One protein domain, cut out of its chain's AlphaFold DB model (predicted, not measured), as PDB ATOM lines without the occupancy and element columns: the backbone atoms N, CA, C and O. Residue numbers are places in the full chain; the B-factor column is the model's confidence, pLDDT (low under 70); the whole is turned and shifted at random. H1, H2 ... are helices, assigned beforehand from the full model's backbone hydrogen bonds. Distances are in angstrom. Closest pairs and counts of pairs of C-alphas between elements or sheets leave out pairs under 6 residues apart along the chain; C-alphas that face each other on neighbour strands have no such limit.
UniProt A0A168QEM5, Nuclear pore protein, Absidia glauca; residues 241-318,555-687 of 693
ATOM      1  N   SER A 241     -43.226 -30.512 -35.479       79.50
ATOM      2  CA  SER A 241     -43.448 -29.472 -34.460       79.50
ATOM      3  C   SER A 241     -42.145 -28.866 -33.944       79.50
ATOM      4  O   SER A 241     -42.055 -27.655 -33.752       79.50
ATOM      5  N   LEU A 242     -41.111 -29.687 -33.760       83.94
ATOM      6  CA  LEU A 242     -39.813 -29.246 -33.266       83.94
ATOM      7  C   LEU A 242     -39.121 -28.312 -34.266       83.94
ATOM      8  O   LEU A 242     -38.514 -27.325 -33.855       83.94
ATOM      9  N   LEU A 243     -39.248 -28.593 -35.566       83.88
ATOM     10  CA  LEU A 243     -38.698 -27.743 -36.621       83.88
ATOM     11  C   LEU A 243     -39.349 -26.352 -36.614       83.88
ATOM     12  O   LEU A 243     -38.637 -25.350 -36.639       83.88
ATOM     13  N   ILE A 244     -40.679 -26.298 -36.509       85.50
ATOM     14  CA  ILE A 244     -41.437 -25.040 -36.442       85.50
ATOM     15  C   ILE A 244     -41.053 -24.250 -35.189       85.50
ATOM     16  O   ILE A 244     -40.671 -23.088 -35.291       85.50
ATOM     17  N   ASN A 245     -41.044 -24.893 -34.019       89.75
ATOM     18  CA  ASN A 245     -40.669 -24.248 -32.757       89.75
ATOM     19  C   ASN A 245     -39.241 -23.670 -32.799       89.75
ATOM     20  O   ASN A 245     -38.945 -22.642 -32.184       89.75
ATOM     21  N   TYR A 246     -38.327 -24.337 -33.507       91.75
ATOM     22  CA  TYR A 246     -36.969 -23.844 -33.713       91.75
ATOM     23  C   TYR A 246     -36.923 -22.643 -34.661       91.75
ATOM     24  O   TYR A 246     -36.233 -21.664 -34.361       91.75
ATOM     25  N   ALA A 247     -37.678 -22.684 -35.758       90.69
ATOM     26  CA  ALA A 247     -37.790 -21.573 -36.693       90.69
ATOM     27  C   ALA A 247     -38.398 -20.331 -36.018       90.69
ATOM     28  O   ALA A 247     -37.832 -19.243 -36.118       90.69
ATOM     29  N   GLU A 248     -39.464 -20.491 -35.229       92.06
ATOM     30  CA  GLU A 248     -40.071 -19.416 -34.431       92.06
ATOM     31  C   GLU A 248     -39.084 -18.805 -33.424       92.06
ATOM     32  O   GLU A 248     -39.027 -17.585 -33.252       92.06
ATOM     33  N   ALA A 249     -38.237 -19.622 -32.789       95.12
ATOM     34  CA  ALA A 249     -37.190 -19.114 -31.908       95.12
ATOM     35  C   ALA A 249     -36.162 -18.246 -32.663       95.12
ATOM     36  O   ALA A 249     -35.661 -17.263 -32.108       95.12
ATOM     37  N   VAL A 250     -35.867 -18.574 -33.925       95.19
ATOM     38  CA  VAL A 250     -34.986 -17.786 -34.806       95.19
ATOM     39  C   VAL A 250     -35.663 -16.495 -35.291       95.19
ATOM     40  O   VAL A 250     -34.996 -15.457 -35.379       95.19
ATOM     41  N   VAL A 251     -36.973 -16.517 -35.552       93.94
ATOM     42  CA  VAL A 251     -37.767 -15.303 -35.820       93.94
ATOM     43  C   VAL A 251     -37.651 -14.348 -34.636       93.94
ATOM     44  O   VAL A 251     -37.173 -13.222 -34.790       93.94
ATOM     45  N   ASP A 252     -37.986 -14.826 -33.437       94.31
ATOM     46  CA  ASP A 252     -37.970 -14.010 -32.225       94.31
ATOM     47  C   ASP A 252     -36.565 -13.485 -31.891       94.31
ATOM     48  O   ASP A 252     -36.398 -12.332 -31.487       94.31
ATOM     49  N   LEU A 253     -35.523 -14.292 -32.127       95.31
ATOM     50  CA  LEU A 253     -34.132 -13.844 -32.050       95.31
ATOM     51  C   LEU A 253     -33.882 -12.615 -32.929       95.31
ATOM     52  O   LEU A 253     -33.316 -11.628 -32.457       95.31
ATOM     53  N   ASN A 254     -34.281 -12.660 -34.198       94.62
ATOM     54  CA  ASN A 254     -34.062 -11.544 -35.112       94.62
ATOM     55  C   ASN A 254     -34.891 -10.310 -34.736       94.62
ATOM     56  O   ASN A 254     -34.362  -9.202 -34.808       94.62
ATOM     57  N   LEU A 255     -36.123 -10.482 -34.249       93.38
ATOM     58  CA  LEU A 255     -36.938  -9.374 -33.736       93.38
ATOM     59  C   LEU A 255     -36.256  -8.668 -32.555       93.38
ATOM     60  O   LEU A 255     -36.110  -7.442 -32.557       93.38
ATOM     61  N   HIS A 256     -35.725  -9.425 -31.592       92.69
ATOM     62  CA  HIS A 256     -34.949  -8.859 -30.484       92.69
ATOM     63  C   HIS A 256     -33.693  -8.125 -30.980       92.69
ATOM     64  O   HIS A 256     -33.404  -7.015 -30.523       92.69
ATOM     65  N   ARG A 257     -32.968  -8.695 -31.954       91.44
ATOM     66  CA  ARG A 257     -31.782  -8.061 -32.561       91.44
ATOM     67  C   ARG A 257     -32.123  -6.729 -33.233       91.44
ATOM     68  O   ARG A 257     -31.405  -5.746 -33.026       91.44
ATOM     69  N   LEU A 258     -33.229  -6.665 -33.979       90.62
ATOM     70  CA  LEU A 258     -33.724  -5.434 -34.612       90.62
ATOM     71  C   LEU A 258     -34.049  -4.357 -33.570       90.62
ATOM     72  O   LEU A 258     -33.674  -3.195 -33.732       90.62
ATOM     73  N   GLN A 259     -34.659  -4.751 -32.453       90.88
ATOM     74  CA  GLN A 259     -34.959  -3.861 -31.327       90.88
ATOM     75  C   GLN A 259     -33.719  -3.504 -30.483       90.88
ATOM     76  O   GLN A 259     -33.798  -2.684 -29.565       90.88
ATOM     77  N   GLY A 260     -32.556  -4.101 -30.767       86.69
ATOM     78  CA  GLY A 260     -31.339  -3.925 -29.981       86.69
ATOM     79  C   GLY A 260     -31.434  -4.507 -28.566       86.69
ATOM     80  O   GLY A 260     -30.766  -4.006 -27.655       86.69
ATOM     81  N   GLN A 261     -32.267  -5.528 -28.383       89.25
ATOM     82  CA  GLN A 261     -32.451  -6.263 -27.138       89.25
ATOM     83  C   GLN A 261     -31.697  -7.597 -27.167       89.25
ATOM     84  O   GLN A 261     -31.388  -8.150 -28.220       89.25
ATOM     85  N   ASP A 262     -31.395  -8.117 -25.980       88.81
ATOM     86  CA  ASP A 262     -30.786  -9.434 -25.824       88.81
ATOM     87  C   ASP A 262     -31.853 -10.528 -25.956       88.81
ATOM     88  O   ASP A 262     -32.856 -10.494 -25.243       88.81
ATOM     89  N   CYS A 263     -31.605 -11.531 -26.799       91.12
ATOM     90  CA  CYS A 263     -32.424 -12.736 -26.879       91.12
ATOM     91  C   CYS A 263     -31.742 -13.868 -26.113       91.12
ATOM     92  O   CYS A 263     -30.563 -14.154 -26.322       91.12
ATOM     93  N   ARG A 264     -32.492 -14.540 -25.234       92.56
ATOM     94  CA  ARG A 264     -32.017 -15.749 -24.552       92.56
ATOM     95  C   ARG A 264     -32.275 -16.992 -25.404       92.56
ATOM     96  O   ARG A 264     -33.118 -17.826 -25.069       92.56
ATOM     97  N   ILE A 265     -31.613 -17.057 -26.554       94.62
ATOM     98  CA  ILE A 265     -31.849 -18.100 -27.552       94.62
ATOM     99  C   ILE A 265     -31.480 -19.500 -27.037       94.62
ATOM    100  O   ILE A 265     -32.177 -20.465 -27.344       94.62
ATOM    101  N   GLY A 266     -30.459 -19.619 -26.179       93.44
ATOM    102  CA  GLY A 266     -30.081 -20.900 -25.576       93.44
ATOM    103  C   GLY A 266     -31.175 -21.445 -24.659       93.44
ATOM    104  O   GLY A 266     -31.500 -22.629 -24.711       93.44
ATOM    105  N   ALA A 267     -31.790 -20.577 -23.852       92.44
ATOM    106  CA  ALA A 267     -32.926 -20.926 -23.008       92.44
ATOM    107  C   ALA A 267     -34.154 -21.337 -23.828       92.44
ATOM    108  O   ALA A 267     -34.829 -22.286 -23.442       92.44
ATOM    109  N   LYS A 268     -34.422 -20.672 -24.960       94.00
ATOM    110  CA  LYS A 268     -35.522 -21.048 -25.862       94.00
ATOM    111  C   LYS A 268     -35.341 -22.464 -26.398       94.00
ATOM    112  O   LYS A 268     -36.218 -23.291 -26.181       94.00
ATOM    113  N   PHE A 269     -34.187 -22.773 -26.996       93.38
ATOM    114  CA  PHE A 269     -33.921 -24.126 -27.498       93.38
ATOM    115  C   PHE A 269     -33.914 -25.177 -26.386       93.38
ATOM    116  O   PHE A 269     -34.452 -26.265 -26.580       93.38
ATOM    117  N   PHE A 270     -33.379 -24.847 -25.206       92.00
ATOM    118  CA  PHE A 270     -33.445 -25.723 -24.036       92.00
ATOM    119  C   PHE A 270     -34.892 -26.036 -23.627       92.00
ATOM    120  O   PHE A 270     -35.222 -27.198 -23.412       92.00
ATOM    121  N   THR A 271     -35.758 -25.025 -23.529       90.94
ATOM    122  CA  THR A 271     -37.169 -25.214 -23.168       90.94
ATOM    123  C   THR A 271     -37.913 -26.017 -24.228       90.94
ATOM    124  O   THR A 271     -38.621 -26.951 -23.869       90.94
ATOM    125  N   THR A 272     -37.712 -25.722 -25.516       89.94
ATOM    126  CA  THR A 272     -38.319 -26.499 -26.605       89.94
ATOM    127  C   THR A 272     -37.903 -27.968 -26.530       89.94
ATOM    128  O   THR A 272     -38.757 -28.847 -26.551       89.94
ATOM    129  N   MET A 273     -36.606 -28.244 -26.353       86.00
ATOM    130  CA  MET A 273     -36.100 -29.615 -26.214       86.00
ATOM    131  C   MET A 273     -36.654 -30.338 -24.996       86.00
ATOM    132  O   MET A 273     -37.009 -31.510 -25.075       86.00
ATOM    133  N   ARG A 274     -36.725 -29.642 -23.862       85.50
ATOM    134  CA  ARG A 274     -37.242 -30.214 -22.624       85.50
ATOM    135  C   ARG A 274     -38.723 -30.566 -22.739       85.50
ATOM    136  O   ARG A 274     -39.112 -31.642 -22.307       85.50
ATOM    137  N   ASN A 275     -39.525 -29.702 -23.354       84.75
ATOM    138  CA  ASN A 275     -40.947 -29.967 -23.559       84.75
ATOM    139  C   ASN A 275     -41.167 -31.185 -24.470       84.75
ATOM    140  O   ASN A 275     -42.026 -32.012 -24.185       84.75
ATOM    141  N   GLU A 276     -40.365 -31.329 -25.528       77.94
ATOM    142  CA  GLU A 276     -40.415 -32.508 -26.406       77.94
ATOM    143  C   GLU A 276     -39.986 -33.795 -25.686       77.94
ATOM    144  O   GLU A 276     -40.544 -34.861 -25.951       77.94
ATOM    145  N   TYR A 277     -39.018 -33.710 -24.765       72.69
ATOM    146  CA  TYR A 277     -38.616 -34.828 -23.906       72.69
ATOM    147  C   TYR A 277     -39.755 -35.273 -22.981       72.69
ATOM    148  O   TYR A 277     -40.091 -36.458 -22.955       72.69
ATOM    149  N   ASP A 278     -40.369 -34.320 -22.273       71.69
ATOM    150  CA  ASP A 278     -41.451 -34.581 -21.321       71.69
ATOM    151  C   ASP A 278     -42.707 -35.143 -22.025       71.69
ATOM    152  O   ASP A 278     -43.425 -35.959 -21.448       71.69
ATOM    153  N   ALA A 279     -42.954 -34.756 -23.283       68.00
ATOM    154  CA  ALA A 279     -44.110 -35.202 -24.061       68.00
ATOM    155  C   ALA A 279     -43.981 -36.624 -24.643       68.00
ATOM    156  O   ALA A 279     -44.994 -37.296 -24.825       68.00
ATOM    157  N   ASN A 280     -42.765 -37.088 -24.950       60.97
ATOM    158  CA  ASN A 280     -42.561 -38.276 -25.791       60.97
ATOM    159  C   ASN A 280     -41.789 -39.426 -25.111       60.97
ATOM    160  O   ASN A 280     -41.505 -40.421 -25.773       60.97
ATOM    161  N   ILE A 281     -41.458 -39.321 -23.815       56.59
ATOM    162  CA  ILE A 281     -40.681 -40.327 -23.051       56.59
ATOM    163  C   ILE A 281     -39.443 -40.777 -23.850       56.59
ATOM    164  O   ILE A 281     -39.222 -41.956 -24.137       56.59
ATOM    165  N   HIS A 282     -38.642 -39.806 -24.283       56.31
ATOM    166  CA  HIS A 282     -37.460 -40.090 -25.089       56.31
ATOM    167  C   HIS A 282     -36.320 -40.718 -24.259       56.31
ATOM    168  O   HIS A 282     -36.251 -40.576 -23.038       56.31
ATOM    169  N   GLY A 283     -35.410 -41.434 -24.933       60.69
ATOM    170  CA  GLY A 283     -34.279 -42.149 -24.319       60.69
ATOM    171  C   GLY A 283     -33.150 -41.258 -23.763       60.69
ATOM    172  O   GLY A 283     -33.252 -40.033 -23.711       60.69
ATOM    173  N   SER A 284     -32.037 -41.889 -23.368       61.81
ATOM    174  CA  SER A 284     -30.843 -41.249 -22.776       61.81
ATOM    175  C   SER A 284     -30.263 -40.093 -23.597       61.81
ATOM    176  O   SER A 284     -29.743 -39.134 -23.027       61.81
ATOM    177  N   ASP A 285     -30.375 -40.161 -24.918       66.94
ATOM    178  CA  ASP A 285     -29.714 -39.235 -25.840       66.94
ATOM    179  C   ASP A 285     -30.362 -37.845 -25.822       66.94
ATOM    180  O   ASP A 285     -29.676 -36.823 -25.879       66.94
ATOM    181  N   PHE A 286     -31.679 -37.780 -25.605       74.62
ATOM    182  CA  PHE A 286     -32.389 -36.511 -25.438       74.62
ATOM    183  C   PHE A 286     -31.988 -35.786 -24.155       74.62
ATOM    184  O   PHE A 286     -31.854 -34.559 -24.149       74.62
ATOM    185  N   HIS A 287     -31.750 -36.533 -23.073       78.00
ATOM    186  CA  HIS A 287     -31.231 -35.952 -21.839       78.00
ATOM    187  C   HIS A 287     -29.838 -35.351 -22.065       78.00
ATOM    188  O   HIS A 287     -29.580 -34.226 -21.636       78.00
ATOM    189  N   GLN A 288     -28.964 -36.050 -22.798       83.75
ATOM    190  CA  GLN A 288     -27.638 -35.537 -23.143       83.75
ATOM    191  C   GLN A 288     -27.727 -34.268 -24.010       83.75
ATOM    192  O   GLN A 288     -27.093 -33.268 -23.692       83.75
ATOM    193  N   LEU A 289     -28.599 -34.216 -25.020       87.06
ATOM    194  CA  LEU A 289     -28.813 -32.982 -25.792       87.06
ATOM    195  C   LEU A 289     -29.324 -31.820 -24.919       87.06
ATOM    196  O   LEU A 289     -28.876 -30.680 -25.071       87.06
ATOM    197  N   CYS A 290     -30.217 -32.088 -23.961       87.94
ATOM    198  CA  CYS A 290     -30.648 -31.083 -22.987       87.94
ATOM    199  C   CYS A 290     -29.484 -30.583 -22.118       87.94
ATOM    200  O   CYS A 290     -29.419 -29.386 -21.822       87.94
ATOM    201  N   LEU A 291     -28.552 -31.463 -21.733       88.81
ATOM    202  CA  LEU A 291     -27.334 -31.082 -21.014       88.81
ATOM    203  C   LEU A 291     -26.455 -30.148 -21.854       88.81
ATOM    204  O   LEU A 291     -26.035 -29.116 -21.328       88.81
ATOM    205  N   ALA A 292     -26.252 -30.427 -23.147       92.31
ATOM    206  CA  ALA A 292     -25.506 -29.545 -24.049       92.31
ATOM    207  C   ALA A 292     -26.105 -28.127 -24.093       92.31
ATOM    208  O   ALA A 292     -25.394 -27.133 -23.910       92.31
ATOM    209  N   TRP A 293     -27.426 -28.016 -24.260       92.56
ATOM    210  CA  TRP A 293     -28.123 -26.726 -24.249       92.56
ATOM    211  C   TRP A 293     -28.013 -26.010 -22.904       92.56
ATOM    212  O   TRP A 293     -27.748 -24.805 -22.851       92.56
ATOM    213  N   ASN A 294     -28.180 -26.755 -21.810       91.88
ATOM    214  CA  ASN A 294     -28.071 -26.232 -20.455       91.88
ATOM    215  C   ASN A 294     -26.656 -25.717 -20.143       91.88
ATOM    216  O   ASN A 294     -26.500 -24.678 -19.498       91.88
ATOM    217  N   PHE A 295     -25.633 -26.412 -20.636       93.69
ATOM    218  CA  PHE A 295     -24.243 -25.995 -20.538       93.69
ATOM    219  C   PHE A 295     -23.989 -24.711 -21.335       93.69
ATOM    220  O   PHE A 295     -23.493 -23.730 -20.780       93.69
ATOM    221  N   ILE A 296     -24.388 -24.658 -22.610       93.88
ATOM    222  CA  ILE A 296     -24.124 -23.493 -23.468       93.88
ATOM    223  C   ILE A 296     -24.818 -22.235 -22.956       93.88
ATOM    224  O   ILE A 296     -24.172 -21.192 -22.860       93.88
ATOM    225  N   ARG A 297     -26.089 -22.306 -22.543       91.06
ATOM    226  CA  ARG A 297     -26.767 -21.140 -21.942       91.06
ATOM    227  C   ARG A 297     -26.084 -20.679 -20.651       91.06
ATOM    228  O   ARG A 297     -26.006 -19.475 -20.376       91.06
ATOM    229  N   TYR A 298     -25.564 -21.626 -19.864       92.00
ATOM    230  CA  TYR A 298     -24.806 -21.319 -18.660       92.00
ATOM    231  C   TYR A 298     -23.509 -20.600 -19.034       92.00
ATOM    232  O   TYR A 298     -23.346 -19.447 -18.648       92.00
ATOM    233  N   VAL A 299     -22.648 -21.196 -19.860       91.38
ATOM    234  CA  VAL A 299     -21.329 -20.660 -20.253       91.38
ATOM    235  C   VAL A 299     -21.393 -19.439 -21.176       91.38
ATOM    236  O   VAL A 299     -20.463 -18.631 -21.188       91.38
ATOM    237  N   ALA A 300     -22.516 -19.183 -21.843       89.50
ATOM    238  CA  ALA A 300     -22.767 -17.920 -22.539       89.50
ATOM    239  C   ALA A 300     -23.168 -16.780 -21.587       89.50
ATOM    240  O   ALA A 300     -22.918 -15.606 -21.866       89.50
ATOM    241  N   GLY A 301     -23.738 -17.115 -20.423       87.06
ATOM    242  CA  GLY A 301     -24.151 -16.142 -19.407       87.06
ATOM    243  C   GLY A 301     -25.567 -15.623 -19.598       87.06
ATOM    244  O   GLY A 301     -25.815 -14.438 -19.382       87.06
ATOM    245  N   GLU A 302     -26.490 -16.501 -19.992       87.69
ATOM    246  CA  GLU A 302     -27.922 -16.186 -20.006       87.69
ATOM    247  C   GLU A 302     -28.536 -16.188 -18.596       87.69
ATOM    248  O   GLU A 302     -29.455 -15.415 -18.303       87.69
ATOM    249  N   ASN A 303     -28.011 -17.037 -17.706       74.88
ATOM    250  CA  ASN A 303     -28.435 -17.115 -16.311       74.88
ATOM    251  C   ASN A 303     -27.826 -15.955 -15.518       74.88
ATOM    252  O   ASN A 303     -26.641 -15.961 -15.200       74.88
ATOM    253  N   ARG A 304     -28.655 -14.968 -15.156       56.56
ATOM    254  CA  ARG A 304     -28.236 -13.780 -14.384       56.56
ATOM    255  C   ARG A 304     -27.744 -14.091 -12.960       56.56
ATOM    256  O   ARG A 304     -27.220 -13.192 -12.312       56.56
ATOM    257  N   SER A 305     -27.908 -15.327 -12.485       53.91
ATOM    258  CA  SER A 305     -27.617 -15.728 -11.104       53.91
ATOM    259  C   SER A 305     -26.220 -16.331 -10.881       53.91
ATOM    260  O   SER A 305     -25.843 -16.483  -9.724       53.91
ATOM    261  N   SER A 306     -25.427 -16.653 -11.919       50.44
ATOM    262  CA  SER A 306     -24.086 -17.245 -11.718       50.44
ATOM    263  C   SER A 306     -22.963 -16.197 -11.639       50.44
ATOM    264  O   SER A 306     -22.370 -15.789 -12.634       50.44
ATOM    265  N   LEU A 307     -22.746 -15.726 -10.405       51.88
ATOM    266  CA  LEU A 307     -21.476 -15.351  -9.754       51.88
ATOM    267  C   LEU A 307     -20.322 -14.822 -10.637       51.88
ATOM    268  O   LEU A 307     -19.254 -15.412 -10.715       51.88
ATOM    269  N   ALA A 308     -20.545 -13.672 -11.272       45.69
ATOM    270  CA  ALA A 308     -19.625 -12.537 -11.463       45.69
ATOM    271  C   ALA A 308     -20.257 -11.615 -12.518       45.69
ATOM    272  O   ALA A 308     -20.850 -12.113 -13.480       45.69
ATOM    273  N   PRO A 309     -20.157 -10.279 -12.407       45.62
ATOM    274  CA  PRO A 309     -20.622  -9.425 -13.482       45.62
ATOM    275  C   PRO A 309     -19.707  -9.652 -14.689       45.62
ATOM    276  O   PRO A 309     -18.575  -9.172 -14.733       45.62
ATOM    277  N   LEU A 310     -20.210 -10.360 -15.704       54.84
ATOM    278  CA  LEU A 310     -19.799 -10.083 -17.074       54.84
ATOM    279  C   LEU A 310     -20.028  -8.581 -17.247       54.84
ATOM    280  O   LEU A 310     -21.179  -8.149 -17.306       54.84
ATOM    281  N   ASN A 311     -18.954  -7.783 -17.193       51.12
ATOM    282  CA  ASN A 311     -19.024  -6.330 -17.327       51.12
ATOM    283  C   ASN A 311     -19.866  -6.025 -18.568       51.12
ATOM    284  O   ASN A 311     -19.459  -6.353 -19.681       51.12
ATOM    285  N   TYR A 312     -21.074  -5.516 -18.323       48.56
ATOM    286  CA  TYR A 312     -22.216  -5.489 -19.230       48.56
ATOM    287  C   TYR A 312     -21.834  -5.382 -20.716       48.56
ATOM    288  O   TYR A 312     -21.453  -4.319 -21.206       48.56
ATOM    289  N   ARG A 313     -21.996  -6.490 -21.446       60.38
ATOM    290  CA  ARG A 313     -22.153  -6.517 -22.905       60.38
ATOM    291  C   ARG A 313     -23.443  -7.261 -23.237       60.38
ATOM    292  O   ARG A 313     -23.820  -8.193 -22.516       60.38
ATOM    293  N   ARG A 314     -24.073  -6.860 -24.348       82.81
ATOM    294  CA  ARG A 314     -25.141  -7.620 -25.013       82.81
ATOM    295  C   ARG A 314     -24.746  -9.097 -25.151       82.81
ATOM    296  O   ARG A 314     -23.555  -9.423 -25.154       82.81
ATOM    297  N   LEU A 315     -25.730  -9.992 -25.185       89.00
ATOM    298  CA  LEU A 315     -25.513 -11.407 -25.503       89.00
ATOM    299  C   LEU A 315     -25.024 -11.554 -26.946       89.00
ATOM    300  O   LEU A 315     -24.098 -12.325 -27.193       89.00
ATOM    301  N   GLU A 316     -25.590 -10.756 -27.856       91.88
ATOM    302  CA  GLU A 316     -25.188 -10.720 -29.260       91.88
ATOM    303  C   GLU A 316     -23.697 -10.389 -29.403       91.88
ATOM    304  O   GLU A 316     -23.215  -9.370 -28.901       91.88
ATOM    305  N   ALA A 317     -22.982 -11.277 -30.092       90.25
ATOM    306  CA  ALA A 317     -21.574 -11.183 -30.446       90.25
ATOM    307  C   ALA A 317     -20.614 -10.927 -29.269       90.25
ATOM    308  O   ALA A 317     -19.482 -10.474 -29.456       90.25
ATOM    309  N   ARG A 318     -21.031 -11.245 -28.037       90.25
ATOM    310  CA  ARG A 318     -20.274 -10.982 -26.803       90.25
ATOM    311  C   ARG A 318     -18.816 -11.423 -26.885       90.25
ATOM    312  O   ARG A 318     -17.921 -10.676 -26.480       90.25
ATOM    313  N   GLU A 555     -16.486 -25.701 -32.952       91.94
ATOM    314  CA  GLU A 555     -16.634 -26.093 -34.359       91.94
ATOM    315  C   GLU A 555     -16.623 -27.615 -34.517       91.94
ATOM    316  O   GLU A 555     -17.375 -28.173 -35.310       91.94
ATOM    317  N   ARG A 556     -15.799 -28.297 -33.714       89.94
ATOM    318  CA  ARG A 556     -15.695 -29.755 -33.726       89.94
ATOM    319  C   ARG A 556     -16.927 -30.410 -33.101       89.94
ATOM    320  O   ARG A 556     -17.424 -31.386 -33.648       89.94
ATOM    321  N   ALA A 557     -17.461 -29.845 -32.018       93.06
ATOM    322  CA  ALA A 557     -18.720 -30.302 -31.429       93.06
ATOM    323  C   ALA A 557     -19.897 -30.179 -32.416       93.06
ATOM    324  O   ALA A 557     -20.683 -31.114 -32.556       93.06
ATOM    325  N   VAL A 558     -19.991 -29.054 -33.140       93.88
ATOM    326  CA  VAL A 558     -20.999 -28.856 -34.195       93.88
ATOM    327  C   VAL A 558     -20.816 -29.874 -35.319       93.88
ATOM    328  O   VAL A 558     -21.791 -30.506 -35.713       93.88
ATOM    329  N   HIS A 559     -19.584 -30.073 -35.797       90.19
ATOM    330  CA  HIS A 559     -19.281 -31.052 -36.841       90.19
ATOM    331  C   HIS A 559     -19.762 -32.459 -36.471       90.19
ATOM    332  O   HIS A 559     -20.495 -33.077 -37.237       90.19
ATOM    333  N   MET A 560     -19.417 -32.925 -35.268       89.00
ATOM    334  CA  MET A 560     -19.786 -34.258 -34.783       89.00
ATOM    335  C   MET A 560     -21.305 -34.464 -34.726       89.00
ATOM    336  O   MET A 560     -21.801 -35.507 -35.142       89.00
ATOM    337  N   LEU A 561     -22.060 -33.462 -34.256       89.81
ATOM    338  CA  LEU A 561     -23.526 -33.530 -34.256       89.81
ATOM    339  C   LEU A 561     -24.123 -33.438 -35.665       89.81
ATOM    340  O   LEU A 561     -25.215 -33.945 -35.900       89.81
ATOM    341  N   TYR A 562     -23.455 -32.750 -36.588       88.56
ATOM    342  CA  TYR A 562     -23.959 -32.549 -37.943       88.56
ATOM    343  C   TYR A 562     -23.803 -33.806 -38.815       88.56
ATOM    344  O   TYR A 562     -24.659 -34.086 -39.662       88.56
ATOM    345  N   GLU A 563     -22.720 -34.567 -38.620       85.69
ATOM    346  CA  GLU A 563     -22.471 -35.821 -39.342       85.69
ATOM    347  C   GLU A 563     -23.568 -36.860 -39.082       85.69
ATOM    348  O   GLU A 563     -24.030 -37.510 -40.024       85.69
ATOM    349  N   ASN A 564     -24.052 -36.950 -37.841       81.81
ATOM    350  CA  ASN A 564     -25.165 -37.819 -37.483       81.81
ATOM    351  C   ASN A 564     -26.513 -37.206 -37.925       81.81
ATOM    352  O   ASN A 564     -26.829 -36.057 -37.612       81.81
ATOM    353  N   GLN A 565     -27.308 -37.982 -38.671       79.44
ATOM    354  CA  GLN A 565     -28.601 -37.557 -39.216       79.44
ATOM    355  C   GLN A 565     -29.601 -37.182 -38.115       79.44
ATOM    356  O   GLN A 565     -30.257 -36.149 -38.235       79.44
ATOM    357  N   ASP A 566     -29.651 -37.942 -37.020       78.38
ATOM    358  CA  ASP A 566     -30.612 -37.730 -35.930       78.38
ATOM    359  C   ASP A 566     -30.365 -36.417 -35.181       78.38
ATOM    360  O   ASP A 566     -31.288 -35.751 -34.713       78.38
ATOM    361  N   THR A 567     -29.100 -35.999 -35.096       84.69
ATOM    362  CA  THR A 567     -28.698 -34.801 -34.352       84.69
ATOM    363  C   THR A 567     -28.462 -33.579 -35.232       84.69
ATOM    364  O   THR A 567     -28.182 -32.493 -34.716       84.69
ATOM    365  N   ARG A 568     -28.613 -33.707 -36.554       86.44
ATOM    366  CA  ARG A 568     -28.283 -32.648 -37.515       86.44
ATOM    367  C   ARG A 568     -29.104 -31.379 -37.315       86.44
ATOM    368  O   ARG A 568     -28.557 -30.276 -37.377       86.44
ATOM    369  N   LEU A 569     -30.398 -31.518 -37.013       87.44
ATOM    370  CA  LEU A 569     -31.263 -30.384 -36.673       87.44
ATOM    371  C   LEU A 569     -30.699 -29.600 -35.479       87.44
ATOM    372  O   LEU A 569     -30.620 -28.370 -35.516       87.44
ATOM    373  N   HIS A 570     -30.261 -30.304 -34.434       89.69
ATOM    374  CA  HIS A 570     -29.667 -29.687 -33.251       89.69
ATOM    375  C   HIS A 570     -28.310 -29.056 -33.558       89.69
ATOM    376  O   HIS A 570     -28.031 -27.976 -33.048       89.69
ATOM    377  N   ALA A 571     -27.499 -29.666 -34.428       92.44
ATOM    378  CA  ALA A 571     -26.209 -29.122 -34.845       92.44
ATOM    379  C   ALA A 571     -26.345 -27.734 -35.492       92.44
ATOM    380  O   ALA A 571     -25.617 -26.810 -35.124       92.44
ATOM    381  N   VAL A 572     -27.321 -27.563 -36.393       92.50
ATOM    382  CA  VAL A 572     -27.610 -26.273 -37.048       92.50
ATOM    383  C   VAL A 572     -27.951 -25.202 -36.013       92.50
ATOM    384  O   VAL A 572     -27.372 -24.115 -36.018       92.50
ATOM    385  N   HIS A 573     -28.850 -25.505 -35.079       95.00
ATOM    386  CA  HIS A 573     -29.307 -24.529 -34.086       95.00
ATOM    387  C   HIS A 573     -28.266 -24.272 -32.997       95.00
ATOM    388  O   HIS A 573     -28.176 -23.158 -32.468       95.00
ATOM    389  N   LEU A 574     -27.438 -25.269 -32.680       95.94
ATOM    390  CA  LEU A 574     -26.293 -25.107 -31.796       95.94
ATOM    391  C   LEU A 574     -25.280 -24.152 -32.430       95.94
ATOM    392  O   LEU A 574     -24.836 -23.218 -31.766       95.94
ATOM    393  N   ALA A 575     -24.978 -24.316 -33.720       95.75
ATOM    394  CA  ALA A 575     -24.117 -23.400 -34.461       95.75
ATOM    395  C   ALA A 575     -24.689 -21.972 -34.498       95.75
ATOM    396  O   ALA A 575     -23.955 -21.024 -34.226       95.75
ATOM    397  N   ILE A 576     -25.999 -21.809 -34.731       96.25
ATOM    398  CA  ILE A 576     -26.688 -20.505 -34.642       96.25
ATOM    399  C   ILE A 576     -26.495 -19.879 -33.259       96.25
ATOM    400  O   ILE A 576     -26.140 -18.707 -33.146       96.25
ATOM    401  N   THR A 577     -26.694 -20.662 -32.201       96.94
ATOM    402  CA  THR A 577     -26.582 -20.204 -30.813       96.94
ATOM    403  C   THR A 577     -25.149 -19.796 -30.467       96.94
ATOM    404  O   THR A 577     -24.917 -18.730 -29.897       96.94
ATOM    405  N   LEU A 578     -24.167 -20.611 -30.853       96.88
ATOM    406  CA  LEU A 578     -22.749 -20.325 -30.653       96.88
ATOM    407  C   LEU A 578     -22.309 -19.091 -31.448       96.88
ATOM    408  O   LEU A 578     -21.594 -18.247 -30.907       96.88
ATOM    409  N   MET A 579     -22.765 -18.946 -32.694       95.25
ATOM    410  CA  MET A 579     -22.525 -17.754 -33.508       95.25
ATOM    411  C   MET A 579     -23.166 -16.518 -32.868       95.25
ATOM    412  O   MET A 579     -22.509 -15.492 -32.737       95.25
ATOM    413  N   TYR A 580     -24.403 -16.613 -32.375       95.94
ATOM    414  CA  TYR A 580     -25.068 -15.500 -31.696       95.94
ATOM    415  C   TYR A 580     -24.268 -14.976 -30.503       95.94
ATOM    416  O   TYR A 580     -24.132 -13.764 -30.363       95.94
ATOM    417  N   TYR A 581     -23.664 -15.845 -29.690       95.00
ATOM    418  CA  TYR A 581     -22.795 -15.399 -28.595       95.00
ATOM    419  C   TYR A 581     -21.384 -14.992 -29.033       95.00
ATOM    420  O   TYR A 581     -20.662 -14.383 -28.244       95.00
ATOM    421  N   GLY A 582     -20.963 -15.313 -30.258       94.19
ATOM    422  CA  GLY A 582     -19.596 -15.097 -30.734       94.19
ATOM    423  C   GLY A 582     -18.592 -16.169 -30.301       94.19
ATOM    424  O   GLY A 582     -17.414 -15.862 -30.124       94.19
ATOM    425  N   LEU A 583     -19.059 -17.394 -30.055       95.00
ATOM    426  CA  LEU A 583     -18.245 -18.546 -29.657       95.00
ATOM    427  C   LEU A 583     -17.795 -19.406 -30.849       95.00
ATOM    428  O   LEU A 583     -16.820 -20.135 -30.714       95.00
ATOM    429  N   LEU A 584     -18.468 -19.315 -32.001       93.81
ATOM    430  CA  LEU A 584     -18.157 -20.102 -33.202       93.81
ATOM    431  C   LEU A 584     -17.226 -19.336 -34.154       93.81
ATOM    432  O   LEU A 584     -17.544 -18.219 -34.550       93.81
ATOM    433  N   ARG A 585     -16.106 -19.903 -34.585       90.44
ATOM    434  CA  ARG A 585     -15.268 -19.312 -35.640       90.44
ATOM    435  C   ARG A 585     -15.834 -19.637 -37.016       90.44
ATOM    436  O   ARG A 585     -16.146 -20.794 -37.296       90.44
ATOM    437  N   ILE A 586     -15.892 -18.641 -37.896       86.62
ATOM    438  CA  ILE A 586     -16.251 -18.819 -39.309       86.62
ATOM    439  C   ILE A 586     -15.072 -18.398 -40.204       86.62
ATOM    440  O   ILE A 586     -14.234 -17.611 -39.757       86.62
ATOM    441  N   PRO A 587     -14.973 -18.908 -41.443       82.12
ATOM    442  CA  PRO A 587     -13.957 -18.471 -42.397       82.12
ATOM    443  C   PRO A 587     -14.049 -16.967 -42.703       82.12
ATOM    444  O   PRO A 587     -15.144 -16.428 -42.851       82.12
ATOM    445  N   ASP A 588     -12.897 -16.300 -42.845       72.88
ATOM    446  CA  ASP A 588     -12.834 -14.872 -43.211       72.88
ATOM    447  C   ASP A 588     -13.268 -14.624 -44.666       72.88
ATOM    448  O   ASP A 588     -13.801 -13.560 -44.977       72.88
ATOM    449  N   THR A 589     -13.047 -15.605 -45.546       68.12
ATOM    450  CA  THR A 589     -13.449 -15.570 -46.956       68.12
ATOM    451  C   THR A 589     -14.513 -16.630 -47.233       68.12
ATOM    452  O   THR A 589     -14.315 -17.780 -46.825       68.12
ATOM    453  N   PRO A 590     -15.591 -16.303 -47.967       62.06
ATOM    454  CA  PRO A 590     -16.598 -17.280 -48.370       62.06
ATOM    455  C   PRO A 590     -15.951 -18.426 -49.155       62.06
ATOM    456  O   PRO A 590     -15.306 -18.198 -50.179       62.06
ATOM    457  N   THR A 591     -16.094 -19.662 -48.683       60.78
ATOM    458  CA  THR A 591     -15.541 -20.827 -49.374       60.78
ATOM    459  C   THR A 591     -16.446 -21.250 -50.522       60.78
ATOM    460  O   THR A 591     -17.528 -21.782 -50.310       60.78
ATOM    461  N   GLU A 592     -15.998 -21.042 -51.762       52.12
ATOM    462  CA  GLU A 592     -16.794 -21.378 -52.952       52.12
ATOM    463  C   GLU A 592     -16.922 -22.898 -53.204       52.12
ATOM    464  O   GLU A 592     -17.794 -23.318 -53.967       52.12
ATOM    465  N   HIS A 593     -16.078 -23.750 -52.594       46.34
ATOM    466  CA  HIS A 593     -15.843 -25.111 -53.117       46.34
ATOM    467  C   HIS A 593     -15.722 -26.277 -52.121       46.34
ATOM    468  O   HIS A 593     -15.397 -27.388 -52.545       46.34
ATOM    469  N   LEU A 594     -15.995 -26.120 -50.825       46.16
ATOM    470  CA  LEU A 594     -15.816 -27.252 -49.906       46.16
ATOM    471  C   LEU A 594     -17.068 -28.135 -49.838       46.16
ATOM    472  O   LEU A 594     -18.078 -27.819 -49.215       46.16
ATOM    473  N   ARG A 595     -16.983 -29.292 -50.507       41.94
ATOM    474  CA  ARG A 595     -17.959 -30.389 -50.389       41.94
ATOM    475  C   ARG A 595     -17.925 -31.062 -49.013       41.94
ATOM    476  O   ARG A 595     -18.905 -31.707 -48.648       41.94
ATOM    477  N   THR A 596     -16.841 -30.880 -48.266       42.44
ATOM    478  CA  THR A 596     -16.555 -31.516 -46.979       42.44
ATOM    479  C   THR A 596     -16.693 -30.492 -45.855       42.44
ATOM    480  O   THR A 596     -16.107 -29.414 -45.937       42.44
ATOM    481  N   TYR A 597     -17.449 -30.830 -44.805       51.88
ATOM    482  CA  TYR A 597     -17.637 -30.028 -43.587       51.88
ATOM    483  C   TYR A 597     -16.370 -30.010 -42.731       51.88
ATOM    484  O   TYR A 597     -16.395 -30.286 -41.542       51.88
ATOM    485  N   THR A 598     -15.210 -29.751 -43.315       50.41
ATOM    486  CA  THR A 598     -13.989 -29.756 -42.529       50.41
ATOM    487  C   THR A 598     -14.009 -28.534 -41.634       50.41
ATOM    488  O   THR A 598     -14.003 -27.405 -42.127       50.41
ATOM    489  N   VAL A 599     -13.965 -28.783 -40.323       53.53
ATOM    490  CA  VAL A 599     -13.087 -28.032 -39.428       53.53
ATOM    491  C   VAL A 599     -11.836 -27.709 -40.238       53.53
ATOM    492  O   VAL A 599     -11.005 -28.584 -40.481       53.53
ATOM    493  N   MET A 600     -11.761 -26.497 -40.787       50.06
ATOM    494  CA  MET A 600     -10.534 -26.086 -41.443       50.06
ATOM    495  C   MET A 600      -9.596 -25.857 -40.285       50.06
ATOM    496  O   MET A 600      -9.805 -24.911 -39.532       50.06
ATOM    497  N   ASP A 601      -8.617 -26.733 -40.101       50.28
ATOM    498  CA  ASP A 601      -7.419 -26.322 -39.400       50.28
ATOM    499  C   ASP A 601      -6.833 -25.217 -40.278       50.28
ATOM    500  O   ASP A 601      -6.170 -25.473 -41.285       50.28
ATOM    501  N   ALA A 602      -7.166 -23.961 -39.967       49.59
ATOM    502  CA  ALA A 602      -6.503 -22.834 -40.590       49.59
ATOM    503  C   ALA A 602      -4.978 -23.016 -40.411       49.59
ATOM    504  O   ALA A 602      -4.546 -23.762 -39.532       49.59
ATOM    505  N   PRO A 603      -4.115 -22.346 -41.191       40.66
ATOM    506  CA  PRO A 603      -2.657 -22.520 -41.094       40.66
ATOM    507  C   PRO A 603      -2.069 -22.302 -39.681       40.66
ATOM    508  O   PRO A 603      -0.923 -22.648 -39.422       40.66
ATOM    509  N   ASN A 604      -2.856 -21.720 -38.771       50.06
ATOM    510  CA  ASN A 604      -2.582 -21.517 -37.349       50.06
ATOM    511  C   ASN A 604      -3.144 -22.625 -36.415       50.06
ATOM    512  O   ASN A 604      -3.119 -22.439 -35.201       50.06
ATOM    513  N   GLY A 605      -3.697 -23.720 -36.947       58.56
ATOM    514  CA  GLY A 605      -4.309 -24.828 -36.202       58.56
ATOM    515  C   GLY A 605      -5.700 -24.550 -35.608       58.56
ATOM    516  O   GLY A 605      -6.153 -25.312 -34.748       58.56
ATOM    517  N   GLN A 606      -6.372 -23.457 -36.001       69.56
ATOM    518  CA  GLN A 606      -7.702 -23.104 -35.487       69.56
ATOM    519  C   GLN A 606      -8.818 -23.595 -36.401       69.56
ATOM    520  O   GLN A 606      -8.866 -23.216 -37.565       69.56
ATOM    521  N   ALA A 607      -9.749 -24.349 -35.818       80.25
ATOM    522  CA  ALA A 607     -10.955 -24.837 -36.466       80.25
ATOM    523  C   ALA A 607     -11.916 -23.701 -36.849       80.25
ATOM    524  O   ALA A 607     -12.251 -22.879 -35.994       80.25
ATOM    525  N   THR A 608     -12.419 -23.696 -38.086       85.69
ATOM    526  CA  THR A 608     -13.536 -22.832 -38.524       85.69
ATOM    527  C   THR A 608     -14.710 -23.650 -39.055       85.69
ATOM    528  O   THR A 608     -14.499 -24.713 -39.638       85.69
ATOM    529  N   TRP A 609     -15.928 -23.121 -38.924       87.56
ATOM    530  CA  TRP A 609     -17.168 -23.717 -39.424       87.56
ATOM    531  C   TRP A 609     -17.800 -22.865 -40.536       87.56
ATOM    532  O   TRP A 609     -18.061 -21.676 -40.337       87.56
ATOM    533  N   ASP A 610     -18.072 -23.457 -41.705       86.69
ATOM    534  CA  ASP A 610     -18.732 -22.764 -42.823       86.69
ATOM    535  C   ASP A 610     -20.247 -22.646 -42.582       86.69
ATOM    536  O   ASP A 610     -21.061 -23.460 -43.033       86.69
ATOM    537  N   MET A 611     -20.617 -21.598 -41.844       87.44
ATOM    538  CA  MET A 611     -22.002 -21.299 -41.490       87.44
ATOM    539  C   MET A 611     -22.894 -21.081 -42.719       87.44
ATOM    540  O   MET A 611     -24.049 -21.500 -42.720       87.44
ATOM    541  N   LYS A 612     -22.373 -20.439 -43.771       85.25
ATOM    542  CA  LYS A 612     -23.133 -20.126 -44.988       85.25
ATOM    543  C   LYS A 612     -23.547 -21.411 -45.686       85.25
ATOM    544  O   LYS A 612     -24.727 -21.609 -45.956       85.25
ATOM    545  N   THR A 613     -22.586 -22.295 -45.949       84.06
ATOM    546  CA  THR A 613     -22.854 -23.556 -46.649       84.06
ATOM    547  C   THR A 613     -23.795 -24.451 -45.844       84.06
ATOM    548  O   THR A 613     -24.670 -25.093 -46.422       84.06
ATOM    549  N   MET A 614     -23.661 -24.465 -44.513       86.56
ATOM    550  CA  MET A 614     -24.580 -25.192 -43.638       86.56
ATOM    551  C   MET A 614     -26.016 -24.658 -43.745       86.56
ATOM    552  O   MET A 614     -26.940 -25.453 -43.889       86.56
ATOM    553  N   LEU A 615     -26.212 -23.334 -43.700       87.88
ATOM    554  CA  LEU A 615     -27.542 -22.727 -43.807       87.88
ATOM    555  C   LEU A 615     -28.167 -22.940 -45.187       87.88
ATOM    556  O   LEU A 615     -29.332 -23.307 -45.260       87.88
ATOM    557  N   ASP A 616     -27.403 -22.782 -46.269       81.75
ATOM    558  CA  ASP A 616     -27.922 -23.030 -47.619       81.75
ATOM    559  C   ASP A 616     -28.411 -24.473 -47.769       81.75
ATOM    560  O   ASP A 616     -29.497 -24.702 -48.295       81.75
ATOM    561  N   ARG A 617     -27.646 -25.450 -47.262       82.00
ATOM    562  CA  ARG A 617     -28.069 -26.855 -47.272       82.00
ATOM    563  C   ARG A 617     -29.274 -27.079 -46.377       82.00
ATOM    564  O   ARG A 617     -30.205 -27.734 -46.806       82.00
ATOM    565  N   TYR A 618     -29.289 -26.509 -45.177       84.25
ATOM    566  CA  TYR A 618     -30.422 -26.622 -44.264       84.25
ATOM    567  C   TYR A 618     -31.731 -26.104 -44.884       84.25
ATOM    568  O   TYR A 618     -32.772 -26.736 -44.736       84.25
ATOM    569  N   LEU A 619     -31.664 -25.000 -45.633       82.31
ATOM    570  CA  LEU A 619     -32.817 -24.395 -46.306       82.31
ATOM    571  C   LEU A 619     -33.205 -25.110 -47.615       82.31
ATOM    572  O   LEU A 619     -34.358 -25.037 -48.026       82.31
ATOM    573  N   GLN A 620     -32.266 -25.797 -48.273       75.44
ATOM    574  CA  GLN A 620     -32.493 -26.508 -49.542       75.44
ATOM    575  C   GLN A 620     -32.651 -28.029 -49.381       75.44
ATOM    576  O   GLN A 620     -32.893 -28.722 -50.370       75.44
ATOM    577  N   ALA A 621     -32.478 -28.569 -48.171       63.88
ATOM    578  CA  ALA A 621     -32.384 -30.005 -47.959       63.88
ATOM    579  C   ALA A 621     -33.720 -30.711 -48.246       63.88
ATOM    580  O   ALA A 621     -34.746 -30.353 -47.659       63.88
ATOM    581  N   PRO A 622     -33.720 -31.758 -49.090       57.72
ATOM    582  CA  PRO A 622     -34.862 -32.649 -49.210       57.72
ATOM    583  C   PRO A 622     -35.014 -33.495 -47.934       57.72
ATOM    584  O   PRO A 622     -34.027 -33.816 -47.269       57.72
ATOM    585  N   VAL A 623     -36.244 -33.935 -47.638       52.78
ATOM    586  CA  VAL A 623     -36.602 -34.755 -46.455       52.78
ATOM    587  C   VAL A 623     -35.683 -35.980 -46.270       52.78
ATOM    588  O   VAL A 623     -35.390 -36.405 -45.155       52.78
ATOM    589  N   ASN A 624     -35.142 -36.514 -47.368       48.69
ATOM    590  CA  ASN A 624     -34.287 -37.704 -47.383       48.69
ATOM    591  C   ASN A 624     -32.864 -37.497 -46.813       48.69
ATOM    592  O   ASN A 624     -32.127 -38.472 -46.693       48.69
ATOM    593  N   GLU A 625     -32.453 -36.272 -46.460       55.56
ATOM    594  CA  GLU A 625     -31.145 -35.996 -45.830       55.56
ATOM    595  C   GLU A 625     -31.178 -35.965 -44.288       55.56
ATOM    596  O   GLU A 625     -30.251 -35.451 -43.655       55.56
ATOM    597  N   GLY A 626     -32.227 -36.517 -43.667       53.81
ATOM    598  CA  GLY A 626     -32.390 -36.535 -42.206       53.81
ATOM    599  C   GLY A 626     -33.004 -35.253 -41.633       53.81
ATOM    600  O   GLY A 626     -33.016 -35.060 -40.421       53.81
ATOM    601  N   PHE A 627     -33.529 -34.367 -42.486       58.06
ATOM    602  CA  PHE A 627     -34.306 -33.208 -42.052       58.06
ATOM    603  C   PHE A 627     -35.807 -33.547 -42.070       58.06
ATOM    604  O   PHE A 627     -36.300 -34.059 -43.074       58.06
ATOM    605  N   PRO A 628     -36.548 -33.284 -40.980       49.53
ATOM    606  CA  PRO A 628     -37.884 -33.848 -40.755       49.53
ATOM    607  C   PRO A 628     -38.998 -33.288 -41.645       49.53
ATOM    608  O   PRO A 628     -40.110 -33.803 -41.633       49.53
ATOM    609  N   THR A 629     -38.735 -32.219 -42.387       51.62
ATOM    610  CA  THR A 629     -39.667 -31.574 -43.318       51.62
ATOM    611  C   THR A 629     -38.849 -30.646 -44.205       51.62
ATOM    612  O   THR A 629     -37.854 -30.065 -43.764       51.62
ATOM    613  N   THR A 630     -39.228 -30.528 -45.470       52.59
ATOM    614  CA  THR A 630     -38.615 -29.568 -46.380       52.59
ATOM    615  C   THR A 630     -38.965 -28.156 -45.918       52.59
ATOM    616  O   THR A 630     -40.132 -27.863 -45.674       52.59
ATOM    617  N   PHE A 631     -37.992 -27.236 -45.869       59.00
ATOM    618  CA  PHE A 631     -38.306 -25.797 -45.780       59.00
ATOM    619  C   PHE A 631     -39.231 -25.339 -46.913       59.00
ATOM    620  O   PHE A 631     -39.897 -24.328 -46.757       59.00
ATOM    621  N   GLN A 632     -39.310 -26.104 -48.008       53.41
ATOM    622  CA  GLN A 632     -40.244 -25.892 -49.115       53.41
ATOM    623  C   GLN A 632     -41.721 -25.955 -48.687       53.41
ATOM    624  O   GLN A 632     -42.549 -25.336 -49.344       53.41
ATOM    625  N   ASP A 633     -42.053 -26.667 -47.601       55.62
ATOM    626  CA  ASP A 633     -43.419 -26.722 -47.054       55.62
ATOM    627  C   ASP A 633     -43.665 -25.650 -45.976       55.62
ATOM    628  O   ASP A 633     -44.800 -25.433 -45.548       55.62
ATOM    629  N   MET A 634     -42.604 -24.987 -45.500       65.06
ATOM    630  CA  MET A 634     -42.686 -23.889 -44.542       65.06
ATOM    631  C   MET A 634     -42.714 -22.550 -45.276       65.06
ATOM    632  O   MET A 634     -42.160 -22.401 -46.359       65.06
ATOM    633  N   SER A 635     -43.353 -21.545 -44.673       67.12
ATOM    634  CA  SER A 635     -43.448 -20.233 -45.310       67.12
ATOM    635  C   SER A 635     -42.048 -19.627 -45.531       67.12
ATOM    636  O   SER A 635     -41.210 -19.644 -44.617       67.12
ATOM    637  N   PRO A 636     -41.785 -19.058 -46.718       72.56
ATOM    638  CA  PRO A 636     -40.458 -18.601 -47.125       72.56
ATOM    639  C   PRO A 636     -39.871 -17.482 -46.265       72.56
ATOM    640  O   PRO A 636     -38.654 -17.275 -46.245       72.56
ATOM    641  N   HIS A 637     -40.704 -16.798 -45.477       77.50
ATOM    642  CA  HIS A 637     -40.241 -15.798 -44.518       77.50
ATOM    643  C   HIS A 637     -39.238 -16.379 -43.502       77.50
ATOM    644  O   HIS A 637     -38.293 -15.686 -43.117       77.50
ATOM    645  N   TYR A 638     -39.368 -17.655 -43.108       85.25
ATOM    646  CA  TYR A 638     -38.414 -18.288 -42.194       85.25
ATOM    647  C   TYR A 638     -37.003 -18.324 -42.788       85.25
ATOM    648  O   TYR A 638     -36.036 -18.016 -42.089       85.25
ATOM    649  N   ALA A 639     -36.865 -18.624 -44.083       85.25
ATOM    650  CA  ALA A 639     -35.566 -18.688 -44.751       85.25
ATOM    651  C   ALA A 639     -34.815 -17.347 -44.676       85.25
ATOM    652  O   ALA A 639     -33.608 -17.321 -44.417       85.25
ATOM    653  N   ILE A 640     -35.532 -16.223 -44.793       87.12
ATOM    654  CA  ILE A 640     -34.956 -14.878 -44.635       87.12
ATOM    655  C   ILE A 640     -34.372 -14.700 -43.233       87.12
ATOM    656  O   ILE A 640     -33.256 -14.192 -43.094       87.12
ATOM    657  N   HIS A 641     -35.078 -15.148 -42.194       91.12
ATOM    658  CA  HIS A 641     -34.592 -15.051 -40.820       91.12
ATOM    659  C   HIS A 641     -33.298 -15.838 -40.601       91.12
ATOM    660  O   HIS A 641     -32.390 -15.320 -39.948       91.12
ATOM    661  N   TYR A 642     -33.163 -17.039 -41.170       92.75
ATOM    662  CA  TYR A 642     -31.912 -17.802 -41.094       92.75
ATOM    663  C   TYR A 642     -30.768 -17.100 -41.837       92.75
ATOM    664  O   TYR A 642     -29.682 -16.931 -41.279       92.75
ATOM    665  N   LEU A 643     -31.006 -16.619 -43.060       90.19
ATOM    666  CA  LEU A 643     -29.993 -15.912 -43.856       90.19
ATOM    667  C   LEU A 643     -29.562 -14.579 -43.221       90.19
ATOM    668  O   LEU A 643     -28.400 -14.175 -43.346       90.19
ATOM    669  N   ALA A 644     -30.461 -13.910 -42.498       91.62
ATOM    670  CA  ALA A 644     -30.165 -12.686 -41.758       91.62
ATOM    671  C   ALA A 644     -29.199 -12.913 -40.581       91.62
ATOM    672  O   ALA A 644     -28.549 -11.964 -40.132       91.62
ATOM    673  N   LEU A 645     -29.043 -14.145 -40.081       92.81
ATOM    674  CA  LEU A 645     -28.109 -14.455 -38.989       92.81
ATOM    675  C   LEU A 645     -26.642 -14.282 -39.397       92.81
ATOM    676  O   LEU A 645     -25.818 -13.950 -38.549       92.81
ATOM    677  N   LEU A 646     -26.311 -14.415 -40.686       89.19
ATOM    678  CA  LEU A 646     -24.950 -14.173 -41.186       89.19
ATOM    679  C   LEU A 646     -24.463 -12.746 -40.863       89.19
ATOM    680  O   LEU A 646     -23.274 -12.520 -40.668       89.19
ATOM    681  N   THR A 647     -25.382 -11.788 -40.709       91.25
ATOM    682  CA  THR A 647     -25.061 -10.391 -40.363       91.25
ATOM    683  C   THR A 647     -24.594 -10.184 -38.916       91.25
ATOM    684  O   THR A 647     -24.200  -9.073 -38.556       91.25
ATOM    685  N   ILE A 648     -24.614 -11.225 -38.069       91.56
ATOM    686  CA  ILE A 648     -24.053 -11.152 -36.710       91.56
ATOM    687  C   ILE A 648     -22.540 -10.896 -36.787       91.56
ATOM    688  O   ILE A 648     -22.005 -10.171 -35.949       91.56
ATOM    689  N   TYR A 649     -21.842 -11.442 -37.789       91.25
ATOM    690  CA  TYR A 649     -20.384 -11.329 -37.913       91.25
ATOM    691  C   TYR A 649     -20.037 -10.195 -38.869       91.25
ATOM    692  O   TYR A 649     -19.804 -10.389 -40.058       91.25
ATOM    693  N   THR A 650     -20.075  -8.983 -38.325       90.69
ATOM    694  CA  THR A 650     -19.825  -7.727 -39.040       90.69
ATOM    695  C   THR A 650     -18.979  -6.788 -38.190       90.69
ATOM    696  O   THR A 650     -18.856  -6.966 -36.973       90.69
ATOM    697  N   SER A 651     -18.423  -5.751 -38.808       89.00
ATOM    698  CA  SER A 651     -17.637  -4.709 -38.141       89.00
ATOM    699  C   SER A 651     -18.401  -4.032 -36.994       89.00
ATOM    700  O   SER A 651     -17.801  -3.653 -35.987       89.00
ATOM    701  N   ARG A 652     -19.742  -3.973 -37.073       87.88
ATOM    702  CA  ARG A 652     -20.636  -3.517 -35.988       87.88
ATOM    703  C   ARG A 652     -20.424  -4.282 -34.678       87.88
ATOM    704  O   ARG A 652     -20.599  -3.713 -33.602       87.88
ATOM    705  N   ASN A 653     -20.079  -5.558 -34.782       88.31
ATOM    706  CA  ASN A 653     -19.930  -6.498 -33.682       88.31
ATOM    707  C   ASN A 653     -18.449  -6.828 -33.399       88.31
ATOM    708  O   ASN A 653     -18.141  -7.889 -32.859       88.31
ATOM    709  N   ASP A 654     -17.535  -5.910 -33.738       87.44
ATOM    710  CA  ASP A 654     -16.081  -6.078 -33.616       87.44
ATOM    711  C   ASP A 654     -15.531  -7.264 -34.458       87.44
ATOM    712  O   ASP A 654     -14.501  -7.843 -34.106       87.44
ATOM    713  N   TYR A 655     -16.206  -7.660 -35.551       89.12
ATOM    714  CA  TYR A 655     -15.692  -8.659 -36.503       89.12
ATOM    715  C   TYR A 655     -14.728  -8.032 -37.527       89.12
ATOM    716  O   TYR A 655     -14.682  -6.813 -37.698       89.12
ATOM    717  N   ARG A 656     -13.942  -8.868 -38.220       86.56
ATOM    718  CA  ARG A 656     -12.818  -8.438 -39.077       86.56
ATOM    719  C   ARG A 656     -13.237  -7.719 -40.365       86.56
ATOM    720  O   ARG A 656     -12.507  -6.843 -40.821       86.56
ATOM    721  N   ASN A 657     -14.366  -8.098 -40.962       86.44
ATOM    722  CA  ASN A 657     -14.870  -7.556 -42.227       86.44
ATOM    723  C   ASN A 657     -16.413  -7.523 -42.247       86.44
ATOM    724  O   ASN A 657     -17.063  -7.950 -41.292       86.44
ATOM    725  N   ASP A 658     -16.981  -6.994 -43.334       89.31
ATOM    726  CA  ASP A 658     -18.433  -6.907 -43.574       89.31
ATOM    727  C   ASP A 658     -18.891  -7.807 -44.739       89.31
ATOM    728  O   ASP A 658     -20.004  -7.664 -45.255       89.31
ATOM    729  N   ASP A 659     -18.054  -8.763 -45.151       86.12
ATOM    730  CA  ASP A 659     -18.312  -9.618 -46.317       86.12
ATOM    731  C   ASP A 659     -19.579 -10.460 -46.126       86.12
ATOM    732  O   ASP A 659     -20.352 -10.649 -47.073       86.12
ATOM    733  N   ALA A 660     -19.864 -10.866 -44.882       84.62
ATOM    734  CA  ALA A 660     -21.068 -11.604 -44.504       84.62
ATOM    735  C   ALA A 660     -22.377 -10.864 -44.852       84.62
ATOM    736  O   ALA A 660     -23.389 -11.507 -45.141       84.62
ATOM    737  N   ILE A 661     -22.370  -9.522 -44.909       86.62
ATOM    738  CA  ILE A 661     -23.525  -8.728 -45.360       86.62
ATOM    739  C   ILE A 661     -23.772  -8.957 -46.854       86.62
ATOM    740  O   ILE A 661     -24.917  -9.124 -47.280       86.62
ATOM    741  N   SER A 662     -22.708  -8.955 -47.662       86.69
ATOM    742  CA  SER A 662     -22.811  -9.175 -49.110       86.69
ATOM    743  C   SER A 662     -23.300 -10.588 -49.433       86.69
ATOM    744  O   SER A 662     -24.160 -10.759 -50.298       86.69
ATOM    745  N   VAL A 663     -22.815 -11.577 -48.676       85.38
ATOM    746  CA  VAL A 663     -23.222 -12.980 -48.778       85.38
ATOM    747  C   VAL A 663     -24.698 -13.130 -48.423       85.38
ATOM    748  O   VAL A 663     -25.462 -13.632 -49.240       85.38
ATOM    749  N   SER A 664     -25.126 -12.604 -47.269       87.19
ATOM    750  CA  SER A 664     -26.530 -12.640 -46.835       87.19
ATOM    751  C   SER A 664     -27.468 -12.011 -47.874       87.19
ATOM    752  O   SER A 664     -28.443 -12.631 -48.293       87.19
ATOM    753  N   ARG A 665     -27.128 -10.818 -48.387       86.25
ATOM    754  CA  ARG A 665     -27.905 -10.143 -49.443       86.25
ATOM    755  C   ARG A 665     -27.989 -10.960 -50.729       86.25
ATOM    756  O   ARG A 665     -29.031 -10.955 -51.380       86.25
ATOM    757  N   SER A 666     -26.903 -11.620 -51.115       85.31
ATOM    758  CA  SER A 666     -26.864 -12.434 -52.333       85.31
ATOM    759  C   SER A 666     -27.709 -13.700 -52.181       85.31
ATOM    760  O   SER A 666     -28.465 -14.021 -53.093       85.31
ATOM    761  N   SER A 667     -27.664 -14.359 -51.017       83.31
ATOM    762  CA  SER A 667     -28.516 -15.517 -50.715       83.31
ATOM    763  C   SER A 667     -30.005 -15.157 -50.691       83.31
ATOM    764  O   SER A 667     -30.809 -15.889 -51.256       83.31
ATOM    765  N   VAL A 668     -30.384 -14.007 -50.117       82.94
ATOM    766  CA  VAL A 668     -31.789 -13.549 -50.120       82.94
ATOM    767  C   VAL A 668     -32.277 -13.245 -51.540       82.94
ATOM    768  O   VAL A 668     -33.391 -13.610 -51.897       82.94
ATOM    769  N   ARG A 669     -31.440 -12.623 -52.384       81.69
ATOM    770  CA  ARG A 669     -31.777 -12.403 -53.803       81.69
ATOM    771  C   ARG A 669     -31.964 -13.711 -54.564       81.69
ATOM    772  O   ARG A 669     -32.849 -13.793 -55.404       81.69
ATOM    773  N   LEU A 670     -31.135 -14.714 -54.277       79.88
ATOM    774  CA  LEU A 670     -31.268 -16.030 -54.890       79.88
ATOM    775  C   LEU A 670     -32.587 -16.694 -54.477       79.88
ATOM    776  O   LEU A 670     -33.294 -17.196 -55.344       79.88
ATOM    777  N   LEU A 671     -32.953 -16.624 -53.193       76.69
ATOM    778  CA  LEU A 671     -34.236 -17.123 -52.686       76.69
ATOM    779  C   LEU A 671     -35.423 -16.476 -53.426       76.69
ATOM    780  O   LEU A 671     -36.253 -17.182 -53.989       76.69
ATOM    781  N   ALA A 672     -35.426 -15.144 -53.533       73.06
ATOM    782  CA  ALA A 672     -36.461 -14.379 -54.237       73.06
ATOM    783  C   ALA A 672     -36.490 -14.609 -55.761       73.06
ATOM    784  O   ALA A 672     -37.449 -14.232 -56.419       73.06
ATOM    785  N   SER A 673     -35.432 -15.181 -56.344       74.06
ATOM    786  CA  SER A 673     -35.416 -15.559 -57.764       74.06
ATOM    787  C   SER A 673     -35.957 -16.971 -58.019       74.06
ATOM    788  O   SER A 673     -36.318 -17.288 -59.151       74.06
ATOM    789  N   ILE A 674     -35.977 -17.820 -56.985       68.38
ATOM    790  CA  ILE A 674     -36.470 -19.203 -57.044       68.38
ATOM    791  C   ILE A 674     -37.984 -19.228 -56.822       68.38
ATOM    792  O   ILE A 674     -38.703 -19.912 -57.547       68.38
ATOM    793  N   GLU A 675     -38.466 -18.458 -55.851       61.78
ATOM    794  CA  GLU A 675     -39.887 -18.199 -55.640       61.78
ATOM    795  C   GLU A 675     -40.271 -16.990 -56.485       61.78
ATOM    796  O   GLU A 675     -39.683 -15.932 -56.323       61.78
ATOM    797  N   ASN A 676     -41.193 -17.142 -57.433       61.50
ATOM    798  CA  ASN A 676     -41.643 -16.067 -58.322       61.50
ATOM    799  C   ASN A 676     -41.785 -14.726 -57.564       61.50
ATOM    800  O   ASN A 676     -42.561 -14.659 -56.615       61.50
ATOM    801  N   GLU A 677     -41.043 -13.678 -57.961       55.84
ATOM    802  CA  GLU A 677     -40.848 -12.451 -57.155       55.84
ATOM    803  C   GLU A 677     -42.161 -11.878 -56.590       55.84
ATOM    804  O   GLU A 677     -42.212 -11.470 -55.433       55.84
ATOM    805  N   ASN A 678     -43.246 -11.888 -57.371       51.50
ATOM    806  CA  ASN A 678     -44.545 -11.367 -56.929       51.50
ATOM    807  C   ASN A 678     -45.182 -12.206 -55.808       51.50
ATOM    808  O   ASN A 678     -45.729 -11.642 -54.869       51.50
ATOM    809  N   GLU A 679     -45.068 -13.532 -55.876       57.75
ATOM    810  CA  GLU A 679     -45.588 -14.464 -54.867       57.75
ATOM    811  C   GLU A 679     -44.736 -14.420 -53.589       57.75
ATOM    812  O   GLU A 679     -45.263 -14.449 -52.479       57.75
ATOM    813  N   PHE A 680     -43.419 -14.242 -53.738       58.16
ATOM    814  CA  PHE A 680     -42.499 -14.017 -52.622       58.16
ATOM    815  C   PHE A 680     -42.840 -12.737 -51.844       58.16
ATOM    816  O   PHE A 680     -42.925 -12.754 -50.615       58.16
ATOM    817  N   PHE A 681     -43.063 -11.620 -52.548       58.03
ATOM    818  CA  PHE A 681     -43.414 -10.351 -51.909       58.03
ATOM    819  C   PHE A 681     -44.847 -10.331 -51.363       58.03
ATOM    820  O   PHE A 681     -45.045  -9.740 -50.305       58.03
ATOM    821  N   GLU A 682     -45.821 -10.986 -52.004       56.75
ATOM    822  CA  GLU A 682     -47.183 -11.144 -51.465       56.75
ATOM    823  C   GLU A 682     -47.191 -11.977 -50.171       56.75
ATOM    824  O   GLU A 682     -47.745 -11.526 -49.168       56.75
ATOM    825  N   ASN A 683     -46.469 -13.106 -50.134       56.78
ATOM    826  CA  ASN A 683     -46.291 -13.918 -48.920       56.78
ATOM    827  C   ASN A 683     -45.559 -13.162 -47.798       56.78
ATOM    828  O   ASN A 683     -45.807 -13.406 -46.616       56.78
ATOM    829  N   LEU A 684     -44.660 -12.231 -48.139       57.34
ATOM    830  CA  LEU A 684     -44.064 -11.326 -47.155       57.34
ATOM    831  C   LEU A 684     -45.069 -10.282 -46.656       57.34
ATOM    832  O   LEU A 684     -45.061  -9.939 -45.475       57.34
ATOM    833  N   HIS A 685     -45.904  -9.751 -47.551       48.88
ATOM    834  CA  HIS A 685     -46.802  -8.637 -47.260       48.88
ATOM    835  C   HIS A 685     -47.949  -9.041 -46.324       48.88
ATOM    836  O   HIS A 685     -48.272  -8.277 -45.410       48.88
ATOM    837  N   ASP A 686     -48.461 -10.270 -46.440       48.72
ATOM    838  CA  ASP A 686     -49.458 -10.838 -45.516       48.72
ATOM    839  C   ASP A 686     -48.950 -10.970 -44.063       48.72
ATOM    840  O   ASP A 686     -49.735 -11.138 -43.127       48.72
ATOM    841  N   HIS A 687     -47.642 -10.803 -43.841       51.25
ATOM    842  CA  HIS A 687     -46.998 -10.815 -42.527       51.25
ATOM    843  C   HIS A 687     -46.417  -9.442 -42.096       51.25
ATOM    844  O   HIS A 687     -45.624  -9.382 -41.154       51.25
TER     845      HIS A 687
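AT A GLANCE: This is residues 241 to 318 and 555 to 687 of the 693 residues of the protein "Nuclear pore protein" of Absidia glauca (UniProt A0A168QEM5). H5 is the core of a compact bundle, with H1, H2, H3, H4, H6 and H7 around it. H1, H2, H3 and H5 run up and down; H6, H7 and H8 form a second up-and-down set, tilted across the first, and H9 turns off at the far end of H8. The printed part has 211 residues with nine named helices, H1 to H9 in order, and no named strand: all helix. The radius of gyration of the C-alphas is 17.2 A, and the spans are 52 by 43 by 36 A.

IN THESE COORDINATES: Find C-alpha 241 at (-43.448, -29.472, -34.460); there H1, residues 241 to 258, begins its 25.9 A. Next come H2, residues 265 to 280, and H3, residues 284 to 300, 24.7 A long. Past the cut are H4, residues 555 to 563, H5, residues 568 to 581, H6, residues 611 to 620, and H7, residues 637 to 648. H8, residues 659 to 674, spans 23.2 A; H9, residues 677 to 685, ends at C-alpha 685, (-46.802, -8.637, -47.260).

HOW THE PARTS SIT: H1, H2, H3, H5, H6 and H7 form a bundle, a group of neighbouring helices. Look at C-alphas 249 and 268, 6.6 A apart, the closest of the hairpin H1 and H2. H3 touches H2, closest at C-alphas 297 and 266, 4.9 A. H4 touches H5, closest at C-alphas 562 and 568, 4.3 A. H6 touches H5 at a steep tilt of 41 degrees, closest at C-alphas 614 and 572, 7.3 A. H8 touches H7, closest at C-alphas 661 and 647, 5.5 A. H9 is near H8. Every O i to N i+4 pair is within hydrogen-bond range except in H7, with 4 of 8.

THE WHOLE: Residues 319 to 554 are not printed; C-alphas 318 and 555 are 17.3 A apart. The links H5 to H6 and H6 to H7 are long. Confidence is under 70 at 64 residues, among them 589 to 606.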